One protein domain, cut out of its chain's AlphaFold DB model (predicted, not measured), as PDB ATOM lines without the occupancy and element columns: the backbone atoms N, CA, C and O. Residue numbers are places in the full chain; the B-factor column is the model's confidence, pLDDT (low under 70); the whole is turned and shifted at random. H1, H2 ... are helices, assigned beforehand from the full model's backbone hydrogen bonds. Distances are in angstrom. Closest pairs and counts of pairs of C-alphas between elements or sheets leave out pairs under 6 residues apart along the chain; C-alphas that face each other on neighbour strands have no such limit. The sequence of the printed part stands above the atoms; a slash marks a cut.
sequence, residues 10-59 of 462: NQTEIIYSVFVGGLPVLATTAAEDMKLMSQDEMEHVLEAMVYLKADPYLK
ATOM      1  N   ASN A  10     -41.151 -48.799 -18.747       53.22
ATOM      2  CA  ASN A  10     -40.235 -47.656 -18.883       53.22
ATOM      3  C   ASN A  10     -38.840 -47.980 -18.312       53.22
ATOM      4  O   ASN A  10     -38.506 -47.596 -17.195       53.22
ATOM      5  N   GLN A  11     -38.033 -48.713 -19.071       60.44
ATOM      6  CA  GLN A  11     -36.628 -48.919 -18.791       60.44
ATOM      7  C   GLN A  11     -35.907 -47.673 -19.297       60.44
ATOM      8  O   GLN A  11     -35.612 -47.536 -20.482       60.44
ATOM      9  N   THR A  12     -35.696 -46.726 -18.390       64.31
ATOM     10  CA  THR A  12     -34.923 -45.518 -18.662       64.31
ATOM     11  C   THR A  12     -33.445 -45.852 -18.499       64.31
ATOM     12  O   THR A  12     -32.981 -46.116 -17.392       64.31
ATOM     13  N   GLU A  13     -32.697 -45.868 -19.601       70.12
ATOM     14  CA  GLU A  13     -31.240 -46.002 -19.564       70.12
ATOM     15  C   GLU A  13     -30.602 -44.625 -19.338       70.12
ATOM     16  O   GLU A  13     -30.870 -43.677 -20.077       70.12
ATOM     17  N   ILE A  14     -29.752 -44.515 -18.316       71.00
ATOM     18  CA  ILE A  14     -29.018 -43.286 -17.999       71.00
ATOM     19  C   ILE A  14     -27.567 -43.467 -18.443       71.00
ATOM     20  O   ILE A  14     -26.874 -44.371 -17.978       71.00
ATOM     21  N   ILE A  15     -27.102 -42.589 -19.333       77.44
ATOM     22  CA  ILE A  15     -25.695 -42.502 -19.731       77.44
ATOM     23  C   ILE A  15     -25.090 -41.300 -19.014       77.44
ATOM     24  O   ILE A  15     -25.531 -40.170 -19.217       77.44
ATOM     25  N   TYR A  16     -24.071 -41.542 -18.197       72.56
ATOM     26  CA  TYR A  16     -23.342 -40.509 -17.470       72.56
ATOM     27  C   TYR A  16     -21.857 -40.550 -17.841       72.56
ATOM     28  O   TYR A  16     -21.313 -41.591 -18.211       72.56
ATOM     29  N   SER A  17     -21.201 -39.396 -17.766       80.38
ATOM     30  CA  SER A  17     -19.757 -39.254 -17.937       80.38
ATOM     31  C   SER A  17     -19.144 -38.762 -16.633       80.38
ATOM     32  O   SER A  17     -19.669 -37.855 -15.989       80.38
ATOM     33  N   VAL A  18     -18.037 -39.384 -16.232       80.50
ATOM     34  CA  VAL A  18     -17.362 -39.088 -14.964       80.50
ATOM     35  C   VAL A  18     -16.094 -38.291 -15.240       80.50
ATOM     36  O   VAL A  18     -15.303 -38.650 -16.115       80.50
ATOM     37  N   PHE A  19     -15.900 -37.214 -14.478       83.44
ATOM     38  CA  PHE A  19     -14.726 -36.351 -14.553       83.44
ATOM     39  C   PHE A  19     -14.075 -36.228 -13.178       83.44
ATOM     40  O   PHE A  19     -14.761 -36.014 -12.183       83.44
ATOM     41  N   VAL A  20     -12.744 -36.299 -13.132       83.94
ATOM     42  CA  VAL A  20     -11.950 -36.064 -11.917       83.94
ATOM     43  C   VAL A  20     -10.947 -34.960 -12.226       83.94
ATOM     44  O   VAL A  20     -10.172 -35.067 -13.174       83.94
ATOM     45  N   GLY A  21     -11.004 -33.851 -11.483       84.75
ATOM     46  CA  GLY A  21     -10.137 -32.690 -11.729       84.75
ATOM     47  C   GLY A  21     -10.296 -32.069 -13.126       84.75
ATOM     48  O   GLY A  21      -9.339 -31.522 -13.666       84.75
ATOM     49  N   GLY A  22     -11.479 -32.197 -13.741       88.12
ATOM     50  CA  GLY A  22     -11.764 -31.700 -15.094       88.12
ATOM     51  C   GLY A  22     -11.322 -32.622 -16.238       88.12
ATOM     52  O   GLY A  22     -11.550 -32.288 -17.399       88.12
ATOM     53  N   LEU A  23     -10.731 -33.785 -15.944       85.56
ATOM     54  CA  LEU A  23     -10.335 -34.772 -16.949       85.56
ATOM     55  C   LEU A  23     -11.344 -35.928 -17.008       85.56
ATOM     56  O   LEU A  23     -11.778 -36.399 -15.953       85.56
ATOM     57  N   PRO A  24     -11.726 -36.400 -18.210       85.75
ATOM     58  CA  PRO A  24     -12.637 -37.530 -18.347       85.75
ATOM     59  C   PRO A  24     -11.974 -38.819 -17.848       85.75
ATOM     60  O   PRO A  24     -10.819 -39.104 -18.174       85.75
ATOM     61  N   VAL A  25     -12.717 -39.611 -17.078       83.69
ATOM     62  CA  VAL A  25     -12.269 -40.904 -16.547       83.69
ATOM     63  C   VAL A  25     -12.638 -42.023 -17.520       83.69
ATOM     64  O   VAL A  25     -13.677 -41.981 -18.182       83.69
ATOM     65  N   LEU A  26     -11.779 -43.041 -17.623       84.12
ATOM     66  CA  LEU A  26     -12.054 -44.221 -18.439       84.12
ATOM     67  C   LEU A  26     -13.325 -44.921 -17.942       84.12
ATOM     68  O   LEU A  26     -13.481 -45.145 -16.742       84.12
ATOM     69  N   ALA A  27     -14.201 -45.317 -18.870       81.25
ATOM     70  CA  ALA A  27     -15.484 -45.929 -18.533       81.25
ATOM     71  C   ALA A  27     -15.339 -47.166 -17.630       81.25
ATOM     72  O   ALA A  27     -16.149 -47.351 -16.732       81.25
ATOM     73  N   THR A  28     -14.293 -47.981 -17.817       81.69
ATOM     74  CA  THR A  28     -14.030 -49.159 -16.970       81.69
ATOM     75  C   THR A  28     -13.686 -48.772 -15.536       81.69
ATOM     76  O   THR A  28     -14.245 -49.340 -14.610       81.69
ATOM     77  N   THR A  29     -12.822 -47.772 -15.350       83.38
ATOM     78  CA  THR A  29     -12.436 -47.272 -14.024       83.38
ATOM     79  C   THR A  29     -13.622 -46.619 -13.322       83.38
ATOM     80  O   THR A  29     -13.857 -46.881 -12.150       83.38
ATOM     81  N   ALA A  30     -14.410 -45.823 -14.047       81.81
ATOM     82  CA  ALA A  30     -15.637 -45.243 -13.514       81.81
ATOM     83  C   ALA A  30     -16.656 -46.328 -13.123       81.81
ATOM     84  O   ALA A  30     -17.275 -46.231 -12.073       81.81
ATOM     85  N   ALA A  31     -16.808 -47.388 -13.923       79.19
ATOM     86  CA  ALA A  31     -17.714 -48.492 -13.608       79.19
ATOM     87  C   ALA A  31     -17.250 -49.316 -12.393       79.19
ATOM     88  O   ALA A  31     -18.075 -49.717 -11.573       79.19
ATOM     89  N   GLU A  32     -15.943 -49.554 -12.257       76.75
ATOM     90  CA  GLU A  32     -15.361 -50.209 -11.080       76.75
ATOM     91  C   GLU A  32     -15.575 -49.391  -9.807       76.75
ATOM     92  O   GLU A  32     -15.953 -49.960  -8.785       76.75
ATOM     93  N   ASP A  33     -15.398 -48.073  -9.873       80.00
ATOM     94  CA  ASP A  33     -15.646 -47.182  -8.738       80.00
ATOM     95  C   ASP A  33     -17.135 -47.150  -8.378       80.00
ATOM     96  O   ASP A  33     -17.525 -47.368  -7.230       80.00
ATOM     97  N   MET A  34     -17.997 -47.035  -9.393       74.44
ATOM     98  CA  MET A  34     -19.435 -47.129  -9.190       74.44
ATOM     99  C   MET A  34     -19.806 -48.453  -8.555       74.44
ATOM    100  O   MET A  34     -20.647 -48.427  -7.670       74.44
ATOM    101  N   LYS A  35     -19.179 -49.592  -8.903       73.38
ATOM    102  CA  LYS A  35     -19.443 -50.912  -8.292       73.38
ATOM    103  C   LYS A  35     -19.368 -50.886  -6.764       73.38
ATOM    104  O   LYS A  35     -20.162 -51.592  -6.145       73.38
ATOM    105  N   LEU A  36     -18.481 -50.069  -6.196       78.06
ATOM    106  CA  LEU A  36     -18.291 -49.921  -4.752       78.06
ATOM    107  C   LEU A  36     -19.375 -49.068  -4.078       78.06
ATOM    108  O   LEU A  36     -19.582 -49.221  -2.878       78.06
ATOM    109  N   MET A  37     -20.099 -48.229  -4.826       72.00
ATOM    110  CA  MET A  37     -21.250 -47.493  -4.297       72.00
ATOM    111  C   MET A  37     -22.436 -48.422  -4.035       72.00
ATOM    112  O   MET A  37     -22.798 -49.246  -4.890       72.00
ATOM    113  N   SER A  38     -23.065 -48.264  -2.871       77.56
ATOM    114  CA  SER A  38     -24.284 -48.996  -2.531       77.56
ATOM    115  C   SER A  38     -25.467 -48.528  -3.387       77.56
ATOM    116  O   SER A  38     -25.464 -47.432  -3.955       77.56
ATOM    117  N   GLN A  39     -26.483 -49.384  -3.526       70.00
ATOM    118  CA  GLN A  39     -27.673 -49.048  -4.308       70.00
ATOM    119  C   GLN A  39     -28.438 -47.867  -3.685       70.00
ATOM    120  O   GLN A  39     -28.840 -46.971  -4.419       70.00
ATOM    121  N   ASP A  40     -28.534 -47.809  -2.355       74.50
ATOM    122  CA  ASP A  40     -29.231 -46.739  -1.631       74.50
ATOM    123  C   ASP A  40     -28.565 -45.365  -1.835       74.50
ATOM    124  O   ASP A  40     -29.244 -44.364  -2.066       74.50
ATOM    125  N   GLU A  41     -27.228 -45.306  -1.811       76.25
ATOM    126  CA  GLU A  41     -26.475 -44.073  -2.092       76.25
ATOM    127  C   GLU A  41     -26.651 -43.622  -3.544       76.25
ATOM    128  O   GLU A  41     -26.796 -42.434  -3.823       76.25
ATOM    129  N   MET A  42     -26.662 -44.571  -4.479       71.50
ATOM    130  CA  MET A  42     -26.853 -44.284  -5.897       71.50
ATOM    131  C   MET A  42     -28.268 -43.766  -6.185       71.50
ATOM    132  O   MET A  42     -28.419 -42.797  -6.929       71.50
ATOM    133  N   GLU A  43     -29.296 -44.371  -5.588       71.81
ATOM    134  CA  GLU A  43     -30.687 -43.920  -5.712       71.81
ATOM    135  C   GLU A  43     -30.886 -42.529  -5.096       71.81
ATOM    136  O   GLU A  43     -31.629 -41.714  -5.644       71.81
ATOM    137  N   HIS A  44     -30.168 -42.218  -4.012       73.25
ATOM    138  CA  HIS A  44     -30.177 -40.884  -3.413       73.25
ATOM    139  C   HIS A  44     -29.533 -39.824  -4.319       73.25
ATOM    140  O   HIS A  44     -30.070 -38.730  -4.455       73.25
ATOM    141  N   VAL A  45     -28.406 -40.143  -4.965       70.50
ATOM    142  CA  VAL A  45     -27.688 -39.208  -5.853       70.50
ATOM    143  C   VAL A  45     -28.411 -39.000  -7.187       70.50
ATOM    144  O   VAL A  45     -28.376 -37.902  -7.739       70.50
ATOM    145  N   LEU A  46     -29.049 -40.042  -7.726       69.06
ATOM    146  CA  LEU A  46     -29.737 -39.985  -9.020       69.06
ATOM    147  C   LEU A  46     -31.222 -39.610  -8.911       69.06
ATOM    148  O   LEU A  46     -31.865 -39.445  -9.948       69.06
ATOM    149  N   GLU A  47     -31.766 -39.503  -7.692       68.38
ATOM    150  CA  GLU A  47     -33.194 -39.275  -7.402       68.38
ATOM    151  C   GLU A  47     -34.134 -40.248  -8.151       68.38
ATOM    152  O   GLU A  47     -35.303 -39.953  -8.413       68.38
ATOM    153  N   ALA A  48     -33.628 -41.428  -8.522       61.22
ATOM    154  CA  ALA A  48     -34.307 -42.399  -9.370       61.22
ATOM    155  C   ALA A  48     -33.988 -43.831  -8.929       61.22
ATOM    156  O   ALA A  48     -32.850 -44.144  -8.590       61.22
ATOM    157  N   MET A  49     -34.987 -44.717  -8.992       55.59
ATOM    158  CA  MET A  49     -34.800 -46.149  -8.735       55.59
ATOM    159  C   MET A  49     -33.989 -46.789  -9.866       55.59
ATOM    160  O   MET A  49     -34.417 -46.783 -11.024       55.59
ATOM    161  N   VAL A  50     -32.828 -47.360  -9.537       58.28
ATOM    162  CA  VAL A  50     -31.909 -47.965 -10.512       58.28
ATOM    163  C   VAL A  50     -31.940 -49.483 -10.371       58.28
ATOM    164  O   VAL A  50     -31.391 -50.057  -9.438       58.28
ATOM    165  N   TYR A  51     -32.564 -50.149 -11.342       55.84
ATOM    166  CA  TYR A  51     -32.779 -51.600 -11.320       55.84
ATOM    167  C   TYR A  51     -31.604 -52.417 -11.873       55.84
ATOM    168  O   TYR A  51     -31.539 -53.628 -11.663       55.84
ATOM    169  N   LEU A  52     -30.681 -51.779 -12.600       56.94
ATOM    170  CA  LEU A  52     -29.524 -52.445 -13.187       56.94
ATOM    171  C   LEU A  52     -28.332 -51.487 -13.238       56.94
ATOM    172  O   LEU A  52     -28.389 -50.432 -13.867       56.94
ATOM    173  N   LYS A  53     -27.240 -51.874 -12.580       60.69
ATOM    174  CA  LYS A  53     -25.969 -51.152 -12.600       60.69
ATOM    175  C   LYS A  53     -25.223 -51.558 -13.865       60.69
ATOM    176  O   LYS A  53     -24.815 -52.709 -13.989       60.69
ATOM    177  N   ALA A  54     -25.154 -50.659 -14.839       57.72
ATOM    178  CA  ALA A  54     -24.625 -50.990 -16.154       57.72
ATOM    179  C   ALA A  54     -23.109 -51.242 -16.121       57.72
ATOM    180  O   ALA A  54     -22.354 -50.515 -15.472       57.72
ATOM    181  N   ASP A  55     -22.686 -52.247 -16.887       59.59
ATOM    182  CA  ASP A  55     -21.309 -52.420 -17.344       59.59
ATOM    183  C   ASP A  55     -20.868 -51.196 -18.166       59.59
ATOM    184  O   ASP A  55     -21.715 -50.502 -18.749       59.59
ATOM    185  N   PRO A  56     -19.559 -50.891 -18.230       55.81
ATOM    186  CA  PRO A  56     -19.076 -49.702 -18.916       55.81
ATOM    187  C   PRO A  56     -19.589 -49.688 -20.361       55.81
ATOM    188  O   PRO A  56     -19.364 -50.630 -21.121       55.81
ATOM    189  N   TYR A  57     -20.293 -48.616 -20.741       52.94
ATOM    190  CA  TYR A  57     -20.868 -48.450 -22.078       52.94
ATOM    191  C   TYR A  57     -19.756 -48.183 -23.101       52.94
ATOM    192  O   TYR A  57     -19.586 -47.076 -23.605       52.94
ATOM    193  N   LEU A  58     -18.973 -49.213 -23.424       55.97
ATOM    194  CA  LEU A  58     -18.122 -49.255 -24.606       55.97
ATOM    195  C   LEU A  58     -18.984 -49.685 -25.792       55.97
ATOM    196  O   LEU A  58     -18.711 -50.698 -26.435       55.97
ATOM    197  N   LYS A  59     -20.040 -48.931 -26.123       51.00
ATOM    198  CA  LYS A  59     -20.454 -48.980 -27.524       51.00
ATOM    199  C   LYS A  59     -19.312 -48.334 -28.286       51.00
ATOM    200  O   LYS A  59     -19.073 -47.135 -28.139       51.00
TER     201      LYS A  59
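Overview. This is residues 10 to 59 of the 462 residues of an uncharacterized protein of Anopheles maculatus (UniProt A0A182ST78). Little regular structure is present: two short helices, H1 and then H2, make a corner, and two long stretches without named elements, residues 10 to 26 and 47 to 59, complete an open frame round a mostly empty middle. Residues 19 to 24 fold back as a short turn at one end. The printed part has 50 residues, 18 of them in helices, no named strand, and is all helix by class. It is only just compact, close to loose, with a radius of gyration of the C-alphas of 11.3 A and spans of 30 by 24 by 17 A.

Arrangement. Residues 19 to 20 pair with 23 to 24, antiparallel. H1, residues 27 to 36, and H2, residues 39 to 46, are apart, joined by a tight link of 2 residues. In H2 every O i to N i+4 pair is within hydrogen-bond range; in H1, 5 of 6.

Along the chain. H1 begins at C-alpha 27 (-15.484, -45.929, -18.533) and is 14.6 A long. H2 is 10.4 A long and ends at C-alpha 46 (-29.737, -39.985, -9.020).

Size, cuts and confidence. The C-alphas farthest apart, those of Asn 10 and Gly 21, are 34.4 A apart. The printed part has no cut. Residues 10 to 12 and 46 to 59 have pLDDT under 70.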